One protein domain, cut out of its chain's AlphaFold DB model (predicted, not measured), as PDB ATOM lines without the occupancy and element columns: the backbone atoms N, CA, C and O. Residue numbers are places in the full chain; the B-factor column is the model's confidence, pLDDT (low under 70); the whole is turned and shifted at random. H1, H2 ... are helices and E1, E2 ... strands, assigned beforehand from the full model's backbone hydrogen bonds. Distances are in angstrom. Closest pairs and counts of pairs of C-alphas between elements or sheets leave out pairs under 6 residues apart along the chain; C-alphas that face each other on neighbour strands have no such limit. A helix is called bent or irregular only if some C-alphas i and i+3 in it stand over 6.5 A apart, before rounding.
ATOM      1  N   ARG A   8     201.299 101.448 168.526       90.19
ATOM      2  CA  ARG A   8     200.912 102.373 167.451       90.19
ATOM      3  C   ARG A   8     201.051 103.841 167.840       90.19
ATOM      4  O   ARG A   8     201.230 104.660 166.955       90.19
ATOM      5  N   ILE A   9     201.067 104.162 169.138       86.69
ATOM      6  CA  ILE A   9     201.249 105.539 169.639       86.69
ATOM      7  C   ILE A   9     202.566 106.160 169.140       86.69
ATOM      8  O   ILE A   9     202.651 107.367 168.958       86.69
ATOM      9  N   ASN A  10     203.591 105.339 168.889       87.50
ATOM     10  CA  ASN A  10     204.904 105.792 168.420       87.50
ATOM     11  C   ASN A  10     205.169 105.444 166.946       87.50
ATOM     12  O   ASN A  10     206.308 105.545 166.488       87.50
ATOM     13  N   ASP A  11     204.158 104.974 166.214       92.25
ATOM     14  CA  ASP A  11     204.321 104.521 164.836       92.25
ATOM     15  C   ASP A  11     204.111 105.683 163.855       92.25
ATOM     16  O   ASP A  11     202.989 106.110 163.581       92.25
ATOM     17  N   LEU A  12     205.224 106.208 163.342       93.19
ATOM     18  CA  LEU A  12     205.246 107.326 162.397       93.19
ATOM     19  C   LEU A  12     205.161 106.884 160.928       93.19
ATOM     20  O   LEU A  12     205.308 107.722 160.040       93.19
ATOM     21  N   SER A  13     204.965 105.590 160.653       95.00
ATOM     22  CA  SER A  13     204.779 105.110 159.281       95.00
ATOM     23  C   SER A  13     203.455 105.597 158.687       95.00
ATOM     24  O   SER A  13     202.526 105.954 159.416       95.00
ATOM     25  N   GLU A  14     203.375 105.651 157.355       95.25
ATOM     26  CA  GLU A  14     202.168 106.097 156.656       95.25
ATOM     27  C   GLU A  14     200.999 105.131 156.880       95.25
ATOM     28  O   GLU A  14     201.119 103.917 156.715       95.25
ATOM     29  N   ALA A  15     199.846 105.698 157.218       94.25
ATOM     30  CA  ALA A  15     198.603 104.979 157.430       94.25
ATOM     31  C   ALA A  15     197.774 104.856 156.138       94.25
ATOM     32  O   ALA A  15     198.095 105.414 155.080       94.25
ATOM     33  N   GLY A  16     196.654 104.133 156.220       92.19
ATOM     34  CA  GLY A  16     195.777 103.903 155.066       92.19
ATOM     35  C   GLY A  16     195.028 105.160 154.617       92.19
ATOM     36  O   GLY A  16     194.762 105.337 153.421       92.19
ATOM     37  N   ILE A  17     194.740 106.064 155.551       94.88
ATOM     38  CA  ILE A  17     193.870 107.228 155.355       94.88
ATOM     39  C   ILE A  17     194.640 108.553 155.361       94.88
ATOM     40  O   ILE A  17     195.815 108.620 155.729       94.88
ATOM     41  N   THR A  18     193.993 109.626 154.906       96.31
ATOM     42  CA  THR A  18     194.570 110.971 155.035       96.31
ATOM     43  C   THR A  18     194.405 111.491 156.457       96.31
ATOM     44  O   THR A  18     193.496 111.083 157.187       96.31
ATOM     45  N   ARG A  19     195.255 112.444 156.852       95.00
ATOM     46  CA  ARG A  19     195.128 113.106 158.154       95.00
ATOM     47  C   ARG A  19     193.786 113.831 158.285       95.00
ATOM     48  O   ARG A  19     193.192 113.835 159.359       95.00
ATOM     49  N   ARG A  20     193.276 114.398 157.186       96.12
ATOM     50  CA  ARG A  20     191.933 114.984 157.115       96.12
ATOM     51  C   ARG A  20     190.854 113.964 157.447       96.12
ATOM     52  O   ARG A  20     190.007 114.253 158.285       96.12
ATOM     53  N   ASP A  21     190.882 112.802 156.803       96.44
ATOM     54  CA  ASP A  21     189.850 111.782 156.995       96.44
ATOM     55  C   ASP A  21     189.863 111.254 158.429       96.44
ATOM     56  O   ASP A  21     188.805 111.142 159.042       96.44
ATOM     57  N   ALA A  22     191.053 111.021 158.999       96.44
ATOM     58  CA  ALA A  22     191.201 110.600 160.392       96.44
ATOM     59  C   ALA A  22     190.488 111.565 161.355       96.44
ATOM     60  O   ALA A  22     189.677 111.140 162.179       96.44
ATOM     61  N   VAL A  23     190.738 112.872 161.210       96.06
ATOM     62  CA  VAL A  23     190.118 113.898 162.063       96.06
ATOM     63  C   VAL A  23     188.615 114.013 161.807       96.06
ATOM     64  O   VAL A  23     187.843 114.085 162.758       96.06
ATOM     65  N   LEU A  24     188.161 113.990 160.550       96.12
ATOM     66  CA  LEU A  24     186.729 114.079 160.245       96.12
ATOM     67  C   LEU A  24     185.943 112.894 160.821       96.12
ATOM     68  O   LEU A  24     184.906 113.116 161.440       96.12
ATOM     69  N   ILE A  25     186.468 111.670 160.702       96.44
ATOM     70  CA  ILE A  25     185.865 110.476 161.308       96.44
ATOM     71  C   ILE A  25     185.827 110.608 162.838       96.44
ATOM     72  O   ILE A  25     184.842 110.228 163.472       96.44
ATOM     73  N   SER A  26     186.884 111.145 163.452       95.38
ATOM     74  CA  SER A  26     186.918 111.408 164.898       95.38
ATOM     75  C   SER A  26     185.814 112.382 165.329       95.38
ATOM     76  O   SER A  26     185.069 112.101 166.272       95.38
ATOM     77  N   LEU A  27     185.646 113.487 164.595       95.38
ATOM     78  CA  LEU A  27     184.612 114.490 164.859       95.38
ATOM     79  C   LEU A  27     183.199 113.920 164.676       95.38
ATOM     80  O   LEU A  27     182.349 114.144 165.537       95.38
ATOM     81  N   ASP A  28     182.963 113.133 163.620       95.69
ATOM     82  CA  ASP A  28     181.681 112.455 163.384       95.69
ATOM     83  C   ASP A  28     181.332 111.513 164.547       95.69
ATOM     84  O   ASP A  28     180.258 111.623 165.141       95.69
ATOM     85  N   ASN A  29     182.275 110.655 164.952       94.31
ATOM     86  CA  ASN A  29     182.092 109.755 166.095       94.31
ATOM     87  C   ASN A  29     181.830 110.520 167.404       94.31
ATOM     88  O   ASN A  29     181.026 110.083 168.232       94.31
ATOM     89  N   SER A  30     182.524 111.642 167.622       93.06
ATOM     90  CA  SER A  30     182.359 112.472 168.818       93.06
ATOM     91  C   SER A  30     180.967 113.106 168.871       93.06
ATOM     92  O   SER A  30     180.314 113.055 169.912       93.06
ATOM     93  N   GLU A  31     180.475 113.634 167.747       94.19
ATOM     94  CA  GLU A  31     179.128 114.204 167.645       94.19
ATOM     95  C   GLU A  31     178.028 113.153 167.806       94.19
ATOM     96  O   GLU A  31     177.025 113.414 168.469       94.19
ATOM     97  N   GLU A  32     178.186 111.965 167.219       95.19
ATOM     98  CA  GLU A  32     177.244 110.858 167.412       95.19
ATOM     99  C   GLU A  32     177.169 110.431 168.879       95.19
ATOM    100  O   GLU A  32     176.077 110.220 169.415       95.19
ATOM    101  N   ALA A  33     178.320 110.351 169.548       95.06
ATOM    102  CA  ALA A  33     178.375 110.057 170.969       95.06
ATOM    103  C   ALA A  33     177.705 111.153 171.808       95.06
ATOM    104  O   ALA A  33     176.908 110.838 172.689       95.06
ATOM    105  N   ASP A  34     177.965 112.429 171.511       94.94
ATOM    106  CA  ASP A  34     177.352 113.551 172.229       94.94
ATOM    107  C   ASP A  34     175.831 113.576 172.034       94.94
ATOM    108  O   ASP A  34     175.092 113.773 172.999       94.94
ATOM    109  N   LYS A  35     175.338 113.296 170.819       95.88
ATOM    110  CA  LYS A  35     173.897 113.143 170.544       95.88
ATOM    111  C   LYS A  35     173.287 112.016 171.372       95.88
ATOM    112  O   LYS A  35     172.251 112.222 172.005       95.88
ATOM    113  N   PHE A  36     173.932 110.848 171.409       97.38
ATOM    114  CA  PHE A  36     173.466 109.728 172.227       97.38
ATOM    115  C   PHE A  36     173.408 110.108 173.710       97.38
ATOM    116  O   PHE A  36     172.383 109.880 174.357       97.38
ATOM    117  N   ILE A  37     174.478 110.713 174.235       96.88
ATOM    118  CA  ILE A  37     174.577 111.087 175.647       96.88
ATOM    119  C   ILE A  37     173.476 112.082 176.008       96.88
ATOM    120  O   ILE A  37     172.749 111.835 176.967       96.88
ATOM    121  N   LYS A  38     173.304 113.151 175.219       96.25
ATOM    122  CA  LYS A  38     172.252 114.155 175.440       96.25
ATOM    123  C   LYS A  38     170.862 113.525 175.395       96.25
ATOM    124  O   LYS A  38     170.118 113.639 176.359       96.25
ATOM    125  N   SER A  39     170.558 112.764 174.342       97.00
ATOM    126  CA  SER A  39     169.239 112.134 174.188       97.00
ATOM    127  C   SER A  39     168.905 111.146 175.312       97.00
ATOM    128  O   SER A  39     167.755 111.051 175.729       97.00
ATOM    129  N   THR A  40     169.906 110.426 175.827       97.50
ATOM    130  CA  THR A  40     169.726 109.494 176.944       97.50
ATOM    131  C   THR A  40     169.589 110.240 178.267       97.50
ATOM    132  O   THR A  40     168.763 109.862 179.094       97.50
ATOM    133  N   LEU A  41     170.369 111.306 178.467       96.25
ATOM    134  CA  LEU A  41     170.273 112.162 179.646       96.25
ATOM    135  C   LEU A  41     168.902 112.846 179.723       96.25
ATOM    136  O   LEU A  41     168.301 112.869 180.794       96.25
ATOM    137  N   ASP A  42     168.361 113.320 178.600       96.81
ATOM    138  CA  ASP A  42     167.058 113.994 178.528       96.81
ATOM    139  C   ASP A  42     165.892 113.131 179.043       96.81
ATOM    140  O   ASP A  42     164.901 113.666 179.545       96.81
ATOM    141  N   ILE A  43     166.018 111.799 178.992       97.62
ATOM    142  CA  ILE A  43     165.020 110.861 179.537       97.62
ATOM    143  C   ILE A  43     164.837 111.073 181.045       97.62
ATOM    144  O   ILE A  43     163.717 110.990 181.552       97.62
ATOM    145  N   SER A  44     165.926 111.336 181.769       96.38
ATOM    146  CA  SER A  44     165.956 111.331 183.233       96.38
ATOM    147  C   SER A  44     166.386 112.656 183.866       96.38
ATOM    148  O   SER A  44     166.207 112.832 185.072       96.38
ATOM    149  N   ILE A  45     166.866 113.631 183.087       95.12
ATOM    150  CA  ILE A  45     167.443 114.892 183.581       95.12
ATOM    151  C   ILE A  45     166.501 115.688 184.491       95.12
ATOM    152  O   ILE A  45     166.954 116.322 185.447       95.12
ATOM    153  N   LYS A  46     165.185 115.636 184.232       95.62
ATOM    154  CA  LYS A  46     164.168 116.325 185.047       95.62
ATOM    155  C   LYS A  46     164.060 115.767 186.470       95.62
ATOM    156  O   LYS A  46     163.597 116.472 187.359       95.62
ATOM    157  N   TYR A  47     164.504 114.530 186.678       94.25
ATOM    158  CA  TYR A  47     164.513 113.859 187.974       94.25
ATOM    159  C   TYR A  47     165.877 113.911 188.680       94.25
ATOM    160  O   TYR A  47     165.988 113.456 189.818       94.25
ATOM    161  N   MET A  48     166.907 114.452 188.023       92.94
ATOM    162  CA  MET A  48     168.246 114.601 188.593       92.94
ATOM    163  C   MET A  48     168.383 115.924 189.335       92.94
ATOM    164  O   MET A  48     167.924 116.975 188.869       92.94
ATOM    165  N   LYS A  49     169.107 115.913 190.457       88.12
ATOM    166  CA  LYS A  49     169.432 117.157 191.158       88.12
ATOM    167  C   LYS A  49     170.320 118.035 190.275       88.12
ATOM    168  O   LYS A  49     171.251 117.561 189.628       88.12
ATOM    169  N   LYS A  50     170.082 119.351 190.291       88.38
ATOM    170  CA  LYS A  50     170.899 120.317 189.529       88.38
ATOM    171  C   LYS A  50     172.375 120.315 189.940       88.38
ATOM    172  O   LYS A  50     173.223 120.661 189.133       88.38
ATOM    173  N   ASN A  51     172.676 119.938 191.182       90.12
ATOM    174  CA  ASN A  51     174.038 119.831 191.703       90.12
ATOM    175  C   ASN A  51     174.610 118.404 191.626       90.12
ATOM    176  O   ASN A  51     175.638 118.144 192.249       90.12
ATOM    177  N   ASN A  52     173.960 117.480 190.906       90.62
ATOM    178  CA  ASN A  52     174.525 116.159 190.660       90.62
ATOM    179  C   ASN A  52     175.850 116.332 189.882       90.62
ATOM    180  O   ASN A  52     175.835 116.875 188.772       90.62
ATOM    181  N   PRO A  53     177.000 115.904 190.436       94.19
ATOM    182  CA  PRO A  53     178.304 116.170 189.833       94.19
ATOM    183  C   PRO A  53     178.473 115.477 188.477       94.19
ATOM    184  O   PRO A  53     179.131 116.018 187.589       94.19
ATOM    185  N   PHE A  54     177.847 114.313 188.285       95.62
ATOM    186  CA  PHE A  54     177.897 113.584 187.021       95.62
ATOM    187  C   PHE A  54     177.110 114.311 185.933       95.62
ATOM    188  O   PHE A  54     177.602 114.451 184.817       95.62
ATOM    189  N   ARG A  55     175.930 114.846 186.273       93.38
ATOM    190  CA  ARG A  55     175.139 115.687 185.367       93.38
ATOM    191  C   ARG A  55     175.940 116.907 184.905       93.38
ATOM    192  O   ARG A  55     176.039 117.138 183.706       93.38
ATOM    193  N   LEU A  56     176.523 117.655 185.843       94.25
ATOM    194  CA  LEU A  56     177.302 118.857 185.526       94.25
ATOM    195  C   LEU A  56     178.498 118.535 184.621       94.25
ATOM    196  O   LEU A  56     178.779 119.265 183.673       94.25
ATOM    197  N   ALA A  57     179.178 117.416 184.880       94.44
ATOM    198  CA  ALA A  57     180.263 116.952 184.027       94.44
ATOM    199  C   ALA A  57     179.767 116.604 182.612       94.44
ATOM    200  O   ALA A  57     180.394 117.004 181.636       94.44
ATOM    201  N   LEU A  58     178.638 115.905 182.474       94.56
ATOM    202  CA  LEU A  58     178.063 115.560 181.167       94.56
ATOM    203  C   LEU A  58     177.661 116.798 180.361       94.56
ATOM    204  O   LEU A  58     177.959 116.868 179.170       94.56
ATOM    205  N   GLU A  59     177.024 117.780 181.002       91.56
ATOM    206  CA  GLU A  59     176.675 119.056 180.369       91.56
ATOM    207  C   GLU A  59     177.944 119.766 179.858       91.56
ATOM    208  O   GLU A  59     177.985 120.185 178.705       91.56
ATOM    209  N   ALA A  60     179.020 119.794 180.654       90.75
ATOM    210  CA  ALA A  60     180.289 120.408 180.258       90.75
ATOM    211  C   ALA A  60     181.028 119.648 179.138       90.75
ATOM    212  O   ALA A  60     181.612 120.266 178.252       90.75
ATOM    213  N   PHE A  61     181.026 118.311 179.158       88.75
ATOM    214  CA  PHE A  61     181.794 117.499 178.203       88.75
ATOM    215  C   PHE A  61     181.082 117.240 176.871       88.75
ATOM    216  O   PHE A  61     181.724 116.742 175.943       88.75
ATOM    217  N   THR A  62     179.794 117.571 176.751       89.00
ATOM    218  CA  THR A  62     179.002 117.348 175.526       89.00
ATOM    219  C   THR A  62     178.672 118.631 174.758       89.00
ATOM    220  O   THR A  62     178.053 118.575 173.689       89.00
ATOM    221  N   ASP A  63     179.081 119.799 175.255       85.81
ATOM    222  CA  ASP A  63     178.868 121.083 174.584       85.81
ATOM    223  C   ASP A  63     180.052 121.481 173.687       85.81
ATOM    224  O   ASP A  63     180.814 122.398 173.976       85.81
ATOM    225  N   ASN A  64     180.244 120.733 172.592       84.38
ATOM    226  CA  ASN A  64     181.392 120.906 171.688       84.38
ATOM    227  C   ASN A  64     181.012 121.320 170.256       84.38
ATOM    228  O   ASN A  64     181.869 121.300 169.376       84.38
ATOM    229  N   ALA A  65     179.751 121.671 169.981       83.38
ATOM    230  CA  ALA A  65     179.269 121.848 168.605       83.38
ATOM    231  C   ALA A  65     180.040 122.934 167.831       83.38
ATOM    232  O   ALA A  65     180.520 122.687 166.726       83.38
ATOM    233  N   GLU A  66     180.223 124.114 168.430       85.62
ATOM    234  CA  GLU A  66     180.964 125.214 167.797       85.62
ATOM    235  C   GLU A  66     182.438 124.866 167.575       85.62
ATOM    236  O   GLU A  66     183.005 125.152 166.517       85.62
ATOM    237  N   ARG A  67     183.053 124.199 168.559       87.31
ATOM    238  CA  ARG A  67     184.440 123.737 168.480       87.31
ATOM    239  C   ARG A  67     184.621 122.731 167.343       87.31
ATOM    240  O   ARG A  67     185.552 122.882 166.554       87.31
ATOM    241  N   ASN A  68     183.727 121.749 167.234       89.31
ATOM    242  CA  ASN A  68     183.778 120.733 166.185       89.31
ATOM    243  C   ASN A  68     183.615 121.368 164.798       89.31
ATOM    244  O   ASN A  68     184.375 121.055 163.885       89.31
ATOM    245  N   GLU A  69     182.687 122.314 164.636       90.50
ATOM    246  CA  GLU A  69     182.506 123.061 163.383       90.50
ATOM    247  C   GLU A  69     183.754 123.866 162.988       90.50
ATOM    248  O   GLU A  69     184.176 123.851 161.825       90.50
ATOM    249  N   ALA A  70     184.380 124.550 163.950       91.94
ATOM    250  CA  ALA A  70     185.624 125.276 163.716       91.94
ATOM    251  C   ALA A  70     186.755 124.333 163.272       91.94
ATOM    252  O   ALA A  70     187.457 124.616 162.296       91.94
ATOM    253  N   GLU A  71     186.887 123.178 163.929       92.25
ATOM    254  CA  GLU A  71     187.889 122.166 163.595       92.25
ATOM    255  C   GLU A  71     187.649 121.567 162.200       92.25
ATOM    256  O   GLU A  71     188.576 121.502 161.388       92.25
ATOM    257  N   ARG A  72     186.395 121.256 161.835       94.19
ATOM    258  CA  ARG A  72     186.038 120.804 160.476       94.19
ATOM    259  C   ARG A  72     186.464 121.808 159.410       94.19
ATOM    260  O   ARG A  72     187.017 121.411 158.381       94.19
ATOM    261  N   LYS A  73     186.204 123.101 159.626       94.06
ATOM    262  CA  LYS A  73     186.595 124.163 158.681       94.06
ATOM    263  C   LYS A  73     188.112 124.258 158.548       94.06
ATOM    264  O   LYS A  73     188.614 124.316 157.426       94.06
ATOM    265  N   MET A  74     188.834 124.203 159.666       93.69
ATOM    266  CA  MET A  74     190.297 124.241 159.689       93.69
ATOM    267  C   MET A  74     190.908 123.083 158.884       93.69
ATOM    268  O   MET A  74     191.737 123.310 158.004       93.69
ATOM    269  N   VAL A  75     190.474 121.849 159.140       93.56
ATOM    270  CA  VAL A  75     191.027 120.639 158.504       93.56
ATOM    271  C   VAL A  75     190.696 120.586 157.002       93.56
ATOM    272  O   VAL A  75     191.495 120.109 156.190       93.56
ATOM    273  N   LYS A  76     189.531 121.106 156.597       91.56
ATOM    274  CA  LYS A  76     189.158 121.219 155.177       91.56
ATOM    275  C   LYS A  76     189.964 122.296 154.446       91.56
ATOM    276  O   LYS A  76     190.328 122.083 153.293       91.56
ATOM    277  N   GLY A  77     190.242 123.421 155.103       89.81
ATOM    278  CA  GLY A  77     190.961 124.554 154.515       89.81
ATOM    279  C   GLY A  77     192.485 124.416 154.497       89.81
ATOM    280  O   GLY A  77     193.136 125.094 153.709       89.81
ATOM    281  N   ASN A  78     193.067 123.555 155.338       92.62
ATOM    282  CA  ASN A  78     194.516 123.413 155.455       92.62
ATOM    283  C   ASN A  78     195.072 122.300 154.525       92.62
ATOM    284  O   ASN A  78     194.715 121.125 154.694       92.62
ATOM    285  N   PRO A  79     195.969 122.626 153.567       90.88
ATOM    286  CA  PRO A  79     196.593 121.648 152.674       90.88
ATOM    287  C   PRO A  79     197.430 120.576 153.380       90.88
ATOM    288  O   PRO A  79     197.542 119.466 152.864       90.88
ATOM    289  N   ASP A  80     197.985 120.852 154.563       89.81
ATOM    290  CA  ASP A  80     198.808 119.879 155.292       89.81
ATOM    291  C   ASP A  80     198.022 118.639 155.725       89.81
ATOM    292  O   ASP A  80     198.589 117.552 155.828       89.81
ATOM    293  N   PHE A  81     196.706 118.767 155.900       90.38
ATOM    294  CA  PHE A  81     195.834 117.641 156.234       90.38
ATOM    295  C   PHE A  81     195.509 116.748 155.027       90.38
ATOM    296  O   PHE A  81     194.943 115.673 155.204       90.38
ATOM    297  N   ALA A  82     195.871 117.155 153.803       91.31
ATOM    298  CA  ALA A  82     195.709 116.322 152.608       91.31
ATOM    299  C   ALA A  82     196.753 115.194 152.517       91.31
ATOM    300  O   ALA A  82     196.591 114.267 151.725       91.31
ATOM    301  N   LYS A  83     197.826 115.270 153.315       93.81
ATOM    302  CA  LYS A  83     198.864 114.238 153.397       93.81
ATOM    303  C   LYS A  83     198.316 112.974 154.072       93.81
ATOM    304  O   LYS A  83     197.287 113.005 154.758       93.81
ATOM    305  N   LYS A  84     199.012 111.852 153.877       96.06
ATOM    306  CA  LYS A  84     198.736 110.616 154.618       96.06
ATOM    307  C   LYS A  84     198.889 110.863 156.117       96.06
ATOM    308  O   LYS A  84     199.796 111.584 156.529       96.06
ATOM    309  N   ALA A  85     197.973 110.296 156.896       94.88
ATOM    310  CA  ALA A  85     198.132 110.237 158.341       94.88
ATOM    311  C   ALA A  85     199.303 109.311 158.678       94.88
ATOM    312  O   ALA A  85     199.602 108.393 157.909       94.88
ATOM    313  N   THR A  86     199.928 109.503 159.833       96.19
ATOM    314  CA  THR A  86     200.734 108.429 160.425       96.19
ATOM    315  C   THR A  86     199.839 107.398 161.108       96.19
ATOM    316  O   THR A  86     198.695 107.690 161.469       96.19
ATOM    317  N   VAL A  87     200.345 106.180 161.316       95.81
ATOM    318  CA  VAL A  87     199.633 105.148 162.091       95.81
ATOM    319  C   VAL A  87     199.279 105.659 163.495       95.81
ATOM    320  O   VAL A  87     198.188 105.369 163.989       95.81
ATOM    321  N   ALA A  88     200.151 106.461 164.114       93.56
ATOM    322  CA  ALA A  88     199.880 107.130 165.384       93.56
ATOM    323  C   ALA A  88     198.711 108.124 165.291       93.56
ATOM    324  O   ALA A  88     197.806 108.085 166.122       93.56
ATOM    325  N   GLU A  89     198.678 108.978 164.262       94.06
ATOM    326  CA  GLU A  89     197.585 109.938 164.059       94.06
ATOM    327  C   GLU A  89     196.244 109.243 163.785       94.06
ATOM    328  O   GLU A  89     195.211 109.676 164.303       94.06
ATOM    329  N   GLU A  90     196.239 108.164 162.996       95.88
ATOM    330  CA  GLU A  90     195.045 107.341 162.771       95.88
ATOM    331  C   GLU A  90     194.568 106.713 164.089       95.88
ATOM    332  O   GLU A  90     193.389 106.801 164.435       95.88
ATOM    333  N   PHE A  91     195.483 106.125 164.860       94.19
ATOM    334  CA  PHE A  91     195.176 105.506 166.146       94.19
ATOM    335  C   PHE A  91     194.582 106.503 167.154       94.19
ATOM    336  O   PHE A  91     193.557 106.213 167.785       94.19
ATOM    337  N   ASP A  92     195.183 107.687 167.275       92.88
ATOM    338  CA  ASP A  92     194.738 108.726 168.204       92.88
ATOM    339  C   ASP A  92     193.327 109.235 167.862       92.88
ATOM    340  O   ASP A  92     192.447 109.349 168.728       92.88
ATOM    341  N   ASN A  93     193.071 109.482 166.578       94.62
ATOM    342  CA  ASN A  93     191.777 109.974 166.120       94.62
ATOM    343  C   ASN A  93     190.681 108.903 166.195       94.62
ATOM    344  O   ASN A  93     189.565 109.194 166.620       94.62
ATOM    345  N   LEU A  94     190.978 107.657 165.816       94.75
ATOM    346  CA  LEU A  94     189.947 106.625 165.686       94.75
ATOM    347  C   LEU A  94     189.673 105.846 166.976       94.75
ATOM    348  O   LEU A  94     188.530 105.445 167.203       94.75
ATOM    349  N   LEU A  95     190.689 105.605 167.811       94.00
ATOM    350  CA  LEU A  95     190.569 104.745 168.996       94.00
ATOM    351  C   LEU A  95     190.766 105.510 170.303       94.00
ATOM    352  O   LEU A  95     189.948 105.362 171.212       94.00
ATOM    353  N   VAL A  96     191.789 106.362 170.409       92.00
ATOM    354  CA  VAL A  96     192.049 107.106 171.657       92.00
ATOM    355  C   VAL A  96     190.932 108.109 171.944       92.00
ATOM    356  O   VAL A  96     190.461 108.205 173.078       92.00
ATOM    357  N   THR A  97     190.432 108.802 170.920       92.12
ATOM    358  CA  THR A  97     189.290 109.717 171.086       92.12
ATOM    359  C   THR A  97     188.034 108.976 171.559       92.12
ATOM    360  O   THR A  97     187.368 109.421 172.499       92.12
ATOM    361  N   LYS A  98     187.741 107.794 170.992       93.75
ATOM    362  CA  LYS A  98     186.638 106.932 171.456       93.75
ATOM    363  C   LYS A  98     186.836 106.471 172.898       93.75
ATOM    364  O   LYS A  98     185.872 106.461 173.663       93.75
ATOM    365  N   PHE A  99     188.066 106.142 173.289       92.38
ATOM    366  CA  PHE A  99     188.390 105.790 174.670       92.38
ATOM    367  C   PHE A  99     188.075 106.940 175.634       92.38
ATOM    368  O   PHE A  99     187.399 106.730 176.635       92.38
ATOM    369  N   TYR A 100     188.485 108.175 175.333       90.94
ATOM    370  CA  TYR A 100     188.139 109.308 176.199       90.94
ATOM    371  C   TYR A 100     186.631 109.568 176.233       90.94
ATOM    372  O   TYR A 100     186.084 109.887 177.290       90.94
ATOM    373  N   LYS A 101     185.929 109.360 175.115       91.44
ATOM    374  CA  LYS A 101     184.467 109.462 175.079       91.44
ATOM    375  C   LYS A 101     183.782 108.361 175.902       91.44
ATOM    376  O   LYS A 101     182.746 108.627 176.506       91.44
ATOM    377  N   MET A 102     184.385 107.174 176.025       93.00
ATOM    378  CA  MET A 102     183.944 106.106 176.939       93.00
ATOM    379  C   MET A 102     183.747 106.604 178.371       93.00
ATOM    380  O   MET A 102     182.768 106.241 179.020       93.00
ATOM    381  N   LEU A 103     184.626 107.493 178.844       92.88
ATOM    382  CA  LEU A 103     184.511 108.085 180.178       92.88
ATOM    383  C   LEU A 103     183.206 108.876 180.337       92.88
ATOM    384  O   LEU A 103     182.583 108.816 181.392       92.88
ATOM    385  N   SER A 104     182.750 109.561 179.283       95.12
ATOM    386  CA  SER A 104     181.469 110.283 179.296       95.12
ATOM    387  C   SER A 104     180.273 109.329 179.374       95.12
ATOM    388  O   SER A 104     179.322 109.605 180.098       95.12
ATOM    389  N   TYR A 105     180.330 108.165 178.721       96.38
ATOM    390  CA  TYR A 105     179.307 107.131 178.915       96.38
ATOM    391  C   TYR A 105     179.315 106.584 180.351       96.38
ATOM    392  O   TYR A 105     178.254 106.408 180.945       96.38
ATOM    393  N   GLY A 106     180.495 106.399 180.950       96.31
ATOM    394  CA  GLY A 106     180.622 106.048 182.369       96.31
ATOM    395  C   GLY A 106     179.985 107.087 183.299       96.31
ATOM    396  O   GLY A 106     179.258 106.722 184.222       96.31
ATOM    397  N   LEU A 107     180.181 108.382 183.028       96.69
ATOM    398  CA  LEU A 107     179.509 109.459 183.765       96.69
ATOM    399  C   LEU A 107     177.984 109.378 183.629       96.69
ATOM    400  O   LEU A 107     177.282 109.583 184.615       96.69
ATOM    401  N   LEU A 108     177.465 109.045 182.446       97.62
ATOM    402  CA  LEU A 108     176.026 108.897 182.209       97.62
ATOM    403  C   LEU A 108     175.420 107.723 182.989       97.62
ATOM    404  O   LEU A 108     174.340 107.869 183.565       97.62
ATOM    405  N   VAL A 109     176.124 106.592 183.064       98.00
ATOM    406  CA  VAL A 109     175.735 105.463 183.926       98.00
ATOM    407  C   VAL A 109     175.666 105.924 185.383       98.00
ATOM    408  O   VAL A 109     174.618 105.800 186.018       98.00
ATOM    409  N   ARG A 110     176.739 106.551 185.887       97.19
ATOM    410  CA  ARG A 110     176.824 107.030 187.277       97.19
ATOM    411  C   ARG A 110     175.790 108.102 187.619       97.19
ATOM    412  O   ARG A 110     175.270 108.117 188.733       97.19
ATOM    413  N   ALA A 111     175.452 108.979 186.676       96.69
ATOM    414  CA  ALA A 111     174.420 109.992 186.868       96.69
ATOM    415  C   ALA A 111     173.064 109.353 187.198       96.69
ATOM    416  O   ALA A 111     172.403 109.773 188.143       96.69
ATOM    417  N   ASN A 112     172.671 108.314 186.456       97.19
ATOM    418  CA  ASN A 112     171.407 107.614 186.685       97.19
ATOM    419  C   ASN A 112     171.462 106.695 187.912       97.19
ATOM    420  O   ASN A 112     170.527 106.687 188.711       97.19
ATOM    421  N   GLU A 113     172.561 105.957 188.079       96.12
ATOM    422  CA  GLU A 113     172.786 105.062 189.220       96.12
ATOM    423  C   GLU A 113     172.718 105.820 190.550       96.12
ATOM    424  O   GLU A 113     171.958 105.438 191.434       96.12
ATOM    425  N   SER A 114     173.423 106.950 190.660       95.50
ATOM    426  CA  SER A 114     173.448 107.750 191.893       95.50
ATOM    427  C   SER A 114     172.070 108.275 192.305       95.50
ATOM    428  O   SER A 114     171.764 108.333 193.495       95.50
ATOM    429  N   GLU A 115     171.201 108.639 191.357       94.81
ATOM    430  CA  GLU A 115     169.835 109.050 191.700       94.81
ATOM    431  C   GLU A 115     168.945 107.860 192.080       94.81
ATOM    432  O   GLU A 115     168.125 107.997 192.985       94.81
ATOM    433  N   LEU A 116     169.120 106.688 191.458       94.88
ATOM    434  CA  LEU A 116     168.427 105.460 191.871       94.88
ATOM    435  C   LEU A 116     168.832 105.034 193.290       94.88
ATOM    436  O   LEU A 116     167.971 104.673 194.093       94.88
ATOM    437  N   GLU A 117     170.123 105.116 193.618       94.81
ATOM    438  CA  GLU A 117     170.646 104.868 194.965       94.81
ATOM    439  C   GLU A 117     170.067 105.860 195.981       94.81
ATOM    440  O   GLU A 117     169.614 105.455 197.054       94.81
ATOM    441  N   ASN A 118     170.003 107.150 195.626       92.94
ATOM    442  CA  ASN A 118     169.383 108.174 196.468       92.94
ATOM    443  C   ASN A 118     167.905 107.868 196.742       92.94
ATOM    444  O   ASN A 118     167.483 107.956 197.893       92.94
ATOM    445  N   MET A 119     167.135 107.484 195.716       93.69
ATOM    446  CA  MET A 119     165.724 107.108 195.872       93.69
ATOM    447  C   MET A 119     165.551 105.932 196.832       93.69
ATOM    448  O   MET A 119     164.663 105.955 197.684       93.69
ATOM    449  N   ALA A 120     166.404 104.910 196.703       92.88
ATOM    450  CA  ALA A 120     166.383 103.748 197.581       92.88
ATOM    451  C   ALA A 120     166.720 104.134 199.030       92.88
ATOM    452  O   ALA A 120     166.042 103.692 199.954       92.88
ATOM    453  N   ALA A 121     167.712 105.004 199.234       93.56
ATOM    454  CA  ALA A 121     168.100 105.482 200.558       93.56
ATOM    455  C   ALA A 121     167.017 106.353 201.226       93.56
ATOM    456  O   ALA A 121     166.879 106.326 202.449       93.56
ATOM    457  N   SER A 122     166.241 107.111 200.446       92.31
ATOM    458  CA  SER A 122     165.154 107.959 200.954       92.31
ATOM    459  C   SER A 122     163.778 107.286 200.976       92.31
ATOM    460  O   SER A 122     162.808 107.950 201.337       92.31
ATOM    461  N   ASN A 123     163.670 106.005 200.597       90.75
ATOM    462  CA  ASN A 123     162.397 105.294 200.405       90.75
ATOM    463  C   ASN A 123     161.403 106.065 199.510       90.75
ATOM    464  O   ASN A 123     160.203 106.110 199.781       90.75
ATOM    465  N   GLU A 124     161.905 106.706 198.453       91.75
ATOM    466  CA  GLU A 124     161.078 107.440 197.493       91.75
ATOM    467  C   GLU A 124     160.365 106.459 196.549       91.75
ATOM    468  O   GLU A 124     161.016 105.719 195.810       91.75
ATOM    469  N   ASP A 125     159.028 106.469 196.549       89.81
ATOM    470  CA  ASP A 125     158.192 105.621 195.684       89.81
ATOM    471  C   ASP A 125     157.595 106.419 194.512       89.81
ATOM    472  O   ASP A 125     156.381 106.516 194.334       89.81
ATOM    473  N   ASP A 126     158.469 107.040 193.715       94.62
ATOM    474  CA  ASP A 126     158.097 107.646 192.432       94.62
ATOM    475  C   ASP A 126     158.378 106.655 191.291       94.62
ATOM    476  O   ASP A 126     159.527 106.417 190.894       94.62
ATOM    477  N   LYS A 127     157.304 106.059 190.763       94.31
ATOM    478  CA  LYS A 127     157.376 105.061 189.687       94.31
ATOM    479  C   LYS A 127     157.885 105.649 188.375       94.31
ATOM    480  O   LYS A 127     158.726 105.021 187.738       94.31
ATOM    481  N   GLU A 128     157.429 106.841 187.991       95.94
ATOM    482  CA  GLU A 128     157.844 107.462 186.727       95.94
ATOM    483  C   GLU A 128     159.334 107.804 186.753       95.94
ATOM    484  O   GLU A 128     160.070 107.513 185.806       95.94
ATOM    485  N   LYS A 129     159.797 108.372 187.872       95.75
ATOM    486  CA  LYS A 129     161.210 108.670 188.101       95.75
ATOM    487  C   LYS A 129     162.064 107.412 188.028       95.75
ATOM    488  O   LYS A 129     163.078 107.390 187.324       95.75
ATOM    489  N   LYS A 130     161.651 106.355 188.732       96.38
ATOM    490  CA  LYS A 130     162.371 105.078 188.762       96.38
ATOM    491  C   LYS A 130     162.463 104.461 187.371       96.38
ATOM    492  O   LYS A 130     163.537 104.001 186.982       96.38
ATOM    493  N   GLU A 131     161.371 104.462 186.613       97.25
ATOM    494  CA  GLU A 131     161.336 103.947 185.243       97.25
ATOM    495  C   GLU A 131     162.243 104.748 184.306       97.25
ATOM    496  O   GLU A 131     163.048 104.154 183.584       97.25
ATOM    497  N   ALA A 132     162.177 106.082 184.353       97.81
ATOM    498  CA  ALA A 132     163.012 106.957 183.534       97.81
ATOM    499  C   ALA A 132     164.508 106.764 183.819       97.81
ATOM    500  O   ALA A 132     165.291 106.550 182.889       97.81
ATOM    501  N   LEU A 133     164.902 106.772 185.097       97.25
ATOM    502  CA  LEU A 133     166.287 106.551 185.517       97.25
ATOM    503  C   LEU A 133     166.780 105.148 185.150       97.25
ATOM    504  O   LEU A 133     167.877 105.003 184.622       97.25
ATOM    505  N   THR A 134     165.960 104.114 185.365       97.75
ATOM    506  CA  THR A 134     166.324 102.726 185.024       97.75
ATOM    507  C   THR A 134     166.497 102.554 183.518       97.75
ATOM    508  O   THR A 134     167.417 101.871 183.066       97.75
ATOM    509  N   ARG A 135     165.625 103.176 182.717       98.12
ATOM    510  CA  ARG A 135     165.718 103.142 181.256       98.12
ATOM    511  C   ARG A 135     166.989 103.831 180.766       98.12
ATOM    512  O   ARG A 135     167.705 103.251 179.954       98.12
ATOM    513  N   ALA A 136     167.264 105.038 181.254       98.00
ATOM    514  CA  ALA A 136     168.460 105.790 180.887       98.00
ATOM    515  C   ALA A 136     169.747 105.077 181.337       98.00
ATOM    516  O   ALA A 136     170.694 104.990 180.559       98.00
ATOM    517  N   PHE A 137     169.749 104.489 182.540       98.06
ATOM    518  CA  PHE A 137     170.839 103.649 183.042       98.06
ATOM    519  C   PHE A 137     171.141 102.488 182.090       98.06
ATOM    520  O   PHE A 137     172.273 102.363 181.640       98.06
ATOM    521  N   LYS A 138     170.130 101.686 181.723       98.25
ATOM    522  CA  LYS A 138     170.319 100.521 180.842       98.25
ATOM    523  C   LYS A 138     170.846 100.917 179.466       98.25
ATOM    524  O   LYS A 138     171.797 100.317 178.987       98.25
ATOM    525  N   LEU A 139     170.280 101.964 178.859       98.38
ATOM    526  CA  LEU A 139     170.763 102.479 177.574       98.38
ATOM    527  C   LEU A 139     172.236 102.901 177.650       98.38
ATOM    528  O   LEU A 139     173.025 102.570 176.764       98.38
ATOM    529  N   ALA A 140     172.607 103.621 178.710       97.88
ATOM    530  CA  ALA A 140     173.977 104.060 178.926       97.88
ATOM    531  C   ALA A 140     174.929 102.880 179.177       97.88
ATOM    532  O   ALA A 140     176.017 102.854 178.604       97.88
ATOM    533  N   GLU A 141     174.515 101.904 179.986       97.94
ATOM    534  CA  GLU A 141     175.292 100.707 180.319       97.94
ATOM    535  C   GLU A 141     175.520  99.825 179.086       97.94
ATOM    536  O   GLU A 141     176.658  99.450 178.805       97.94
ATOM    537  N   ASP A 142     174.473  99.565 178.301       97.81
ATOM    538  CA  ASP A 142     174.563  98.785 177.065       97.81
ATOM    539  C   ASP A 142     175.520  99.447 176.067       97.81
ATOM    540  O   ASP A 142     176.376  98.781 175.472       97.81
ATOM    541  N   ARG A 143     175.428 100.775 175.905       97.38
ATOM    542  CA  ARG A 143     176.309 101.523 174.999       97.38
ATOM    543  C   ARG A 143     177.751 101.557 175.495       97.38
ATOM    544  O   ARG A 143     178.660 101.381 174.683       97.38
ATOM    545  N   LEU A 144     177.958 101.757 176.799       96.69
ATOM    546  CA  LEU A 144     179.275 101.702 177.430       96.69
ATOM    547  C   LEU A 144     179.912 100.333 177.194       96.69
ATOM    548  O   LEU A 144     181.017 100.263 176.671       96.69
ATOM    549  N   LYS A 145     179.184  99.255 177.497       94.88
ATOM    550  CA  LYS A 145     179.660  97.877 177.354       94.88
ATOM    551  C   LYS A 145     179.992  97.530 175.906       94.88
ATOM    552  O   LYS A 145     181.051  96.962 175.651       94.88
ATOM    553  N   ALA A 146     179.132  97.905 174.958       95.62
ATOM    554  CA  ALA A 146     179.389  97.695 173.536       95.62
ATOM    555  C   ALA A 146     180.671  98.410 173.076       95.62
ATOM    556  O   ALA A 146     181.498  97.814 172.387       95.62
ATOM    557  N   LEU A 147     180.867  99.664 173.497       94.19
ATOM    558  CA  LEU A 147     182.078 100.416 173.177       94.19
ATOM    559  C   LEU A 147     183.316  99.832 173.875       94.19
ATOM    560  O   LEU A 147     184.389  99.817 173.280       94.19
ATOM    561  N   SER A 148     183.189  99.349 175.114       90.88
ATOM    562  CA  SER A 148     184.289  98.707 175.846       90.88
ATOM    563  C   SER A 148     184.781  97.463 175.127       90.88
ATOM    564  O   SER A 148     185.978  97.360 174.885       90.88
ATOM    565  N   VAL A 149     183.869  96.590 174.692       91.69
ATOM    566  CA  VAL A 149     184.222  95.405 173.896       91.69
ATOM    567  C   VAL A 149     184.902  95.812 172.586       91.69
ATOM    568  O   VAL A 149     185.977  95.301 172.281       91.69
ATOM    569  N   GLU A 150     184.351  96.789 171.852       93.00
ATOM    570  CA  GLU A 150     184.966  97.283 170.607       93.00
ATOM    571  C   GLU A 150     186.408  97.767 170.836       93.00
ATOM    572  O   GLU A 150     187.307  97.467 170.046       93.00
ATOM    573  N   LEU A 151     186.645  98.547 171.894       91.38
ATOM    574  CA  LEU A 151     187.970  99.099 172.164       91.38
ATOM    575  C   LEU A 151     188.937  98.061 172.728       91.38
ATOM    576  O   LEU A 151     190.113  98.123 172.390       91.38
ATOM    577  N   GLU A 152     188.485  97.109 173.537       88.38
ATOM    578  CA  GLU A 152     189.333  96.019 174.035       88.38
ATOM    579  C   GLU A 152     189.813  95.105 172.903       88.38
ATOM    580  O   GLU A 152     190.974  94.695 172.895       88.38
ATOM    581  N   GLU A 153     188.966  94.841 171.905       89.88
ATOM    582  CA  GLU A 153     189.357  94.090 170.709       89.88
ATOM    583  C   GLU A 153     190.372  94.858 169.851       89.88
ATOM    584  O   GLU A 153     191.308  94.271 169.301       89.88
ATOM    585  N   LYS A 154     190.196  96.181 169.728       90.44
ATOM    586  CA  LYS A 154     190.986  97.023 168.816       90.44
ATOM    587  C   LYS A 154     192.240  97.625 169.435       90.44
ATOM    588  O   LYS A 154     193.145  97.986 168.680       90.44
ATOM    589  N   ILE A 155     192.312  97.793 170.754       87.69
ATOM    590  CA  ILE A 155     193.453  98.379 171.471       87.69
ATOM    591  C   ILE A 155     194.244  97.244 172.117       87.69
ATOM    592  O   ILE A 155     193.833  96.654 173.111       87.69
ATOM    593  N   HIS A 156     195.435  96.972 171.590       83.31
ATOM    594  CA  HIS A 156     196.301  95.910 172.095       83.31
ATOM    595  C   HIS A 156     197.208  96.463 173.187       83.31
ATOM    596  O   HIS A 156     198.433  96.554 173.037       83.31
ATOM    597  N   TYR A 157     196.586  96.885 174.286       71.94
ATOM    598  CA  TYR A 157     197.319  97.527 175.352       71.94
ATOM    599  C   TYR A 157     198.183  96.535 176.125       71.94
ATOM    600  O   TYR A 157     197.770  95.435 176.490       71.94
ATOM    601  N   LYS A 158     199.406  96.961 176.437       64.88
ATOM    602  CA  LYS A 158     200.196  96.336 177.496       64.88
ATOM    603  C   LYS A 158     199.919  97.090 178.785       64.88
ATOM    604  O   LYS A 158     200.032  98.316 178.813       64.88
ATOM    605  N   VAL A 159     199.607  96.364 179.859       58.41
ATOM    606  CA  VAL A 159     199.625  96.937 181.208       58.41
ATOM    607  C   VAL A 159     201.041  97.446 181.442       58.41
ATOM    608  O   VAL A 159     201.983  96.661 181.556       58.41
ATOM    609  N   VAL A 160     201.212  98.766 181.451       55.28
ATOM    610  CA  VAL A 160     202.474  99.372 181.863       55.28
ATOM    611  C   VAL A 160     202.576  99.107 183.360       55.28
ATOM    612  O   VAL A 160     201.711  99.571 184.103       55.28
ATOM    613  N   PRO A 161     203.583  98.353 183.838       59.16
ATOM    614  CA  PRO A 161     203.738  98.146 185.269       59.16
ATOM    615  C   PRO A 161     203.793  99.513 185.950       59.16
ATOM    616  O   PRO A 161     204.551 100.371 185.500       59.16
ATOM    617  N   ILE A 162     203.024  99.721 187.023       60.88
ATOM    618  CA  ILE A 162     202.940 101.015 187.732       60.88
ATOM    619  C   ILE A 162     204.342 101.571 188.032       60.88
ATOM    620  O   ILE A 162     204.592 102.759 187.872       60.88
ATOM    621  N   LYS A 163     205.307 100.696 188.349       56.38
ATOM    622  CA  LYS A 163     206.723 101.055 188.534       56.38
ATOM    623  C   LYS A 163     207.349 101.769 187.330       56.38
ATOM    624  O   LYS A 163     208.091 102.721 187.521       56.38
ATOM    625  N   LYS A 164     207.058 101.326 186.104       67.44
ATOM    626  CA  LYS A 164     207.572 101.939 184.870       67.44
ATOM    627  C   LYS A 164     206.933 103.306 184.627       67.44
ATOM    628  O   LYS A 164     207.630 104.233 184.241       67.44
ATOM    629  N   LEU A 165     205.635 103.434 184.898       69.12
ATOM    630  CA  LEU A 165     204.905 104.700 184.817       69.12
ATOM    631  C   LEU A 165     205.491 105.741 185.787       69.12
ATOM    632  O   LEU A 165     205.868 106.830 185.369       69.12
ATOM    633  N   VAL A 166     205.645 105.359 187.059       67.50
ATOM    634  CA  VAL A 166     206.221 106.208 188.113       67.50
ATOM    635  C   VAL A 166     207.677 106.558 187.808       67.50
ATOM    636  O   VAL A 166     208.070 107.700 188.010       67.50
ATOM    637  N   ALA A 167     208.467 105.618 187.282       75.81
ATOM    638  CA  ALA A 167     209.847 105.885 186.883       75.81
ATOM    639  C   ALA A 167     209.932 106.945 185.774       75.81
ATOM    640  O   ALA A 167     210.711 107.881 185.909       75.81
ATOM    641  N   ILE A 168     209.089 106.849 184.738       79.44
ATOM    642  CA  ILE A 168     209.029 107.849 183.659       79.44
ATOM    643  C   ILE A 168     208.595 109.213 184.212       79.44
ATOM    644  O   ILE A 168     209.205 110.230 183.899       79.44
ATOM    645  N   GLN A 169     207.566 109.255 185.064       78.75
ATOM    646  CA  GLN A 169     207.110 110.508 185.678       78.75
ATOM    647  C   GLN A 169     208.190 111.148 186.566       78.75
ATOM    648  O   GLN A 169     208.363 112.366 186.533       78.75
ATOM    649  N   LEU A 170     208.923 110.335 187.332       82.31
ATOM    650  CA  LEU A 170     210.035 110.784 188.167       82.31
ATOM    651  C   LEU A 170     211.195 111.304 187.312       82.31
ATOM    652  O   LEU A 170     211.743 112.353 187.623       82.31
ATOM    653  N   GLU A 171     211.542 110.607 186.231       87.56
ATOM    654  CA  GLU A 171     212.588 111.018 185.293       87.56
ATOM    655  C   GLU A 171     212.250 112.359 184.635       87.56
ATOM    656  O   GLU A 171     213.070 113.272 184.668       87.56
ATOM    657  N   CYS A 172     211.021 112.536 184.136       86.75
ATOM    658  CA  CYS A 172     210.567 113.829 183.621       86.75
ATOM    659  C   CYS A 172     210.659 114.936 184.686       86.75
ATOM    660  O   CYS A 172     211.095 116.044 184.380       86.75
ATOM    661  N   GLY A 173     210.276 114.641 185.935       85.50
ATOM    662  CA  GLY A 173     210.388 115.584 187.049       85.50
ATOM    663  C   GLY A 173     211.837 115.954 187.382       85.50
ATOM    664  O   GLY A 173     212.136 117.127 187.586       85.50
ATOM    665  N   LEU A 174     212.745 114.974 187.391       89.06
ATOM    666  CA  LEU A 174     214.172 115.178 187.648       89.06
ATOM    667  C   LEU A 174     214.852 115.958 186.521       89.06
ATOM    668  O   LEU A 174     215.614 116.873 186.808       89.06
ATOM    669  N   LEU A 175     214.543 115.646 185.259       91.25
ATOM    670  CA  LEU A 175     215.043 116.390 184.100       91.25
ATOM    671  C   LEU A 175     214.587 117.851 184.138       91.25
ATOM    672  O   LEU A 175     215.373 118.753 183.860       91.25
ATOM    673  N   MET A 176     213.333 118.097 184.522       85.62
ATOM    674  CA  MET A 176     212.809 119.454 184.670       85.62
ATOM    675  C   MET A 176     213.485 120.198 185.832       85.62
ATOM    676  O   MET A 176     213.891 121.346 185.673       85.62
ATOM    677  N   ALA A 177     213.677 119.531 186.974       86.88
ATOM    678  CA  ALA A 177     214.377 120.101 188.122       86.88
ATOM    679  C   ALA A 177     215.854 120.418 187.823       86.88
ATOM    680  O   ALA A 177     216.353 121.453 188.257       86.88
ATOM    681  N   ASP A 178     216.546 119.557 187.073       90.00
ATOM    682  CA  ASP A 178     217.926 119.795 186.642       90.00
ATOM    683  C   ASP A 178     218.013 120.958 185.643       90.00
ATOM    684  O   ASP A 178     218.850 121.846 185.795       90.00
ATOM    685  N   TYR A 179     217.081 121.027 184.687       91.12
ATOM    686  CA  TYR A 179     216.980 122.149 183.753       91.12
ATOM    687  C   TYR A 179     216.771 123.494 184.466       91.12
ATOM    688  O   TYR A 179     217.434 124.463 184.110       91.12
ATOM    689  N   LEU A 180     215.895 123.543 185.480       89.50
ATOM    690  CA  LEU A 180     215.639 124.740 186.299       89.50
ATOM    691  C   LEU A 180     216.784 125.113 187.246       89.50
ATOM    692  O   LEU A 180     216.824 126.230 187.747       89.50
ATOM    693  N   LYS A 181     217.657 124.165 187.591       85.06
ATOM    694  CA  LYS A 181     218.820 124.429 188.443       85.06
ATOM    695  C   LYS A 181     219.996 124.970 187.629       85.06
ATOM    696  O   LYS A 181     220.800 125.735 188.155       85.06
ATOM    697  N   ASN A 182     220.112 124.522 186.380       79.38
ATOM    698  CA  ASN A 182     221.237 124.815 185.495       79.38
ATOM    699  C   ASN A 182     220.944 125.941 184.476       79.38
ATOM    700  O   ASN A 182     221.836 126.270 183.694       79.38
ATOM    701  N   ASN A 183     219.742 126.537 184.491       54.94
ATOM    702  CA  ASN A 183     219.365 127.781 183.797       54.94
ATOM    703  C   ASN A 183     218.690 128.748 184.770       54.94
ATOM    704  O   ASN A 183     218.772 129.970 184.520       54.94
TER     705      ASN A 183
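AT A GLANCE: This is residues 8 to 183 of the 183 residues of an uncharacterized protein of bioreactor metagenome (UniProt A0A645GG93). Three long helices, H1, H5 and H6, lie side by side, and short H2 joins them in an up-and-down bundle, each running against the one before; H3 packs on H1, the small strand pair E1 and E2 sits with H4 at one end, and residues 158 to 183, with H7, stick out. The printed part has 176 residues, mostly helix, in the order E1 H1 H2 H3 H4 E2 H5 H6 H7, the strands antiparallel. It is loose, with a radius of gyration of the C-alphas of 20.8 A and spans of 62 by 43 by 34 A.

IN THESE COORDINATES: Find C-alpha 14 at (202.168, 106.097, 156.656), where E1, residues 14 to 18, begins. H1, residues 19 to 47, runs 42.7 A and is irregular, C-alphas 43 and 46 being 7.8 A apart. Read on through H2, residues 53 to 62, H3, 65 to 77, H4, 79 to 82, and E2, 84 to 86. H5, residues 87 to 121, spans 49.7 A; H6, 127 to 154, 40.4 A. H7, residues 162 to 182, ends at C-alpha 182, (221.237, 124.815, 185.495).

HOW THE PARTS SIT: Start at the hub, H1: it touches H5 at a shallow tilt of 5 degrees, the same way, closest C-alphas Ser 26 and Asn 93, 5.2 A. H5 and H6 form a hairpin, closest C-alphas Val 109 and Phe 137, 5.3 A. H1 also touches H2, H3, H4 and H6, for instance H3 with residues 20 to 31 alone, closest C-alphas Arg 20 and Val 75, 5.9 A. Between E1 and E2, N 15 and O 85 are within hydrogen-bond range at 2.8 A. In H2, H3, H6 and H7 every O i to N i+4 pair is within range; H1 has 21 of 25, H5 26 of 31, and H4 is too short for one.

THE WHOLE: C-alphas 127 and 182, the farthest apart, are 67.0 A from each other. The printed part has no cut and no long link. Residues 158 to 166 and 183 have pLDDT under 70.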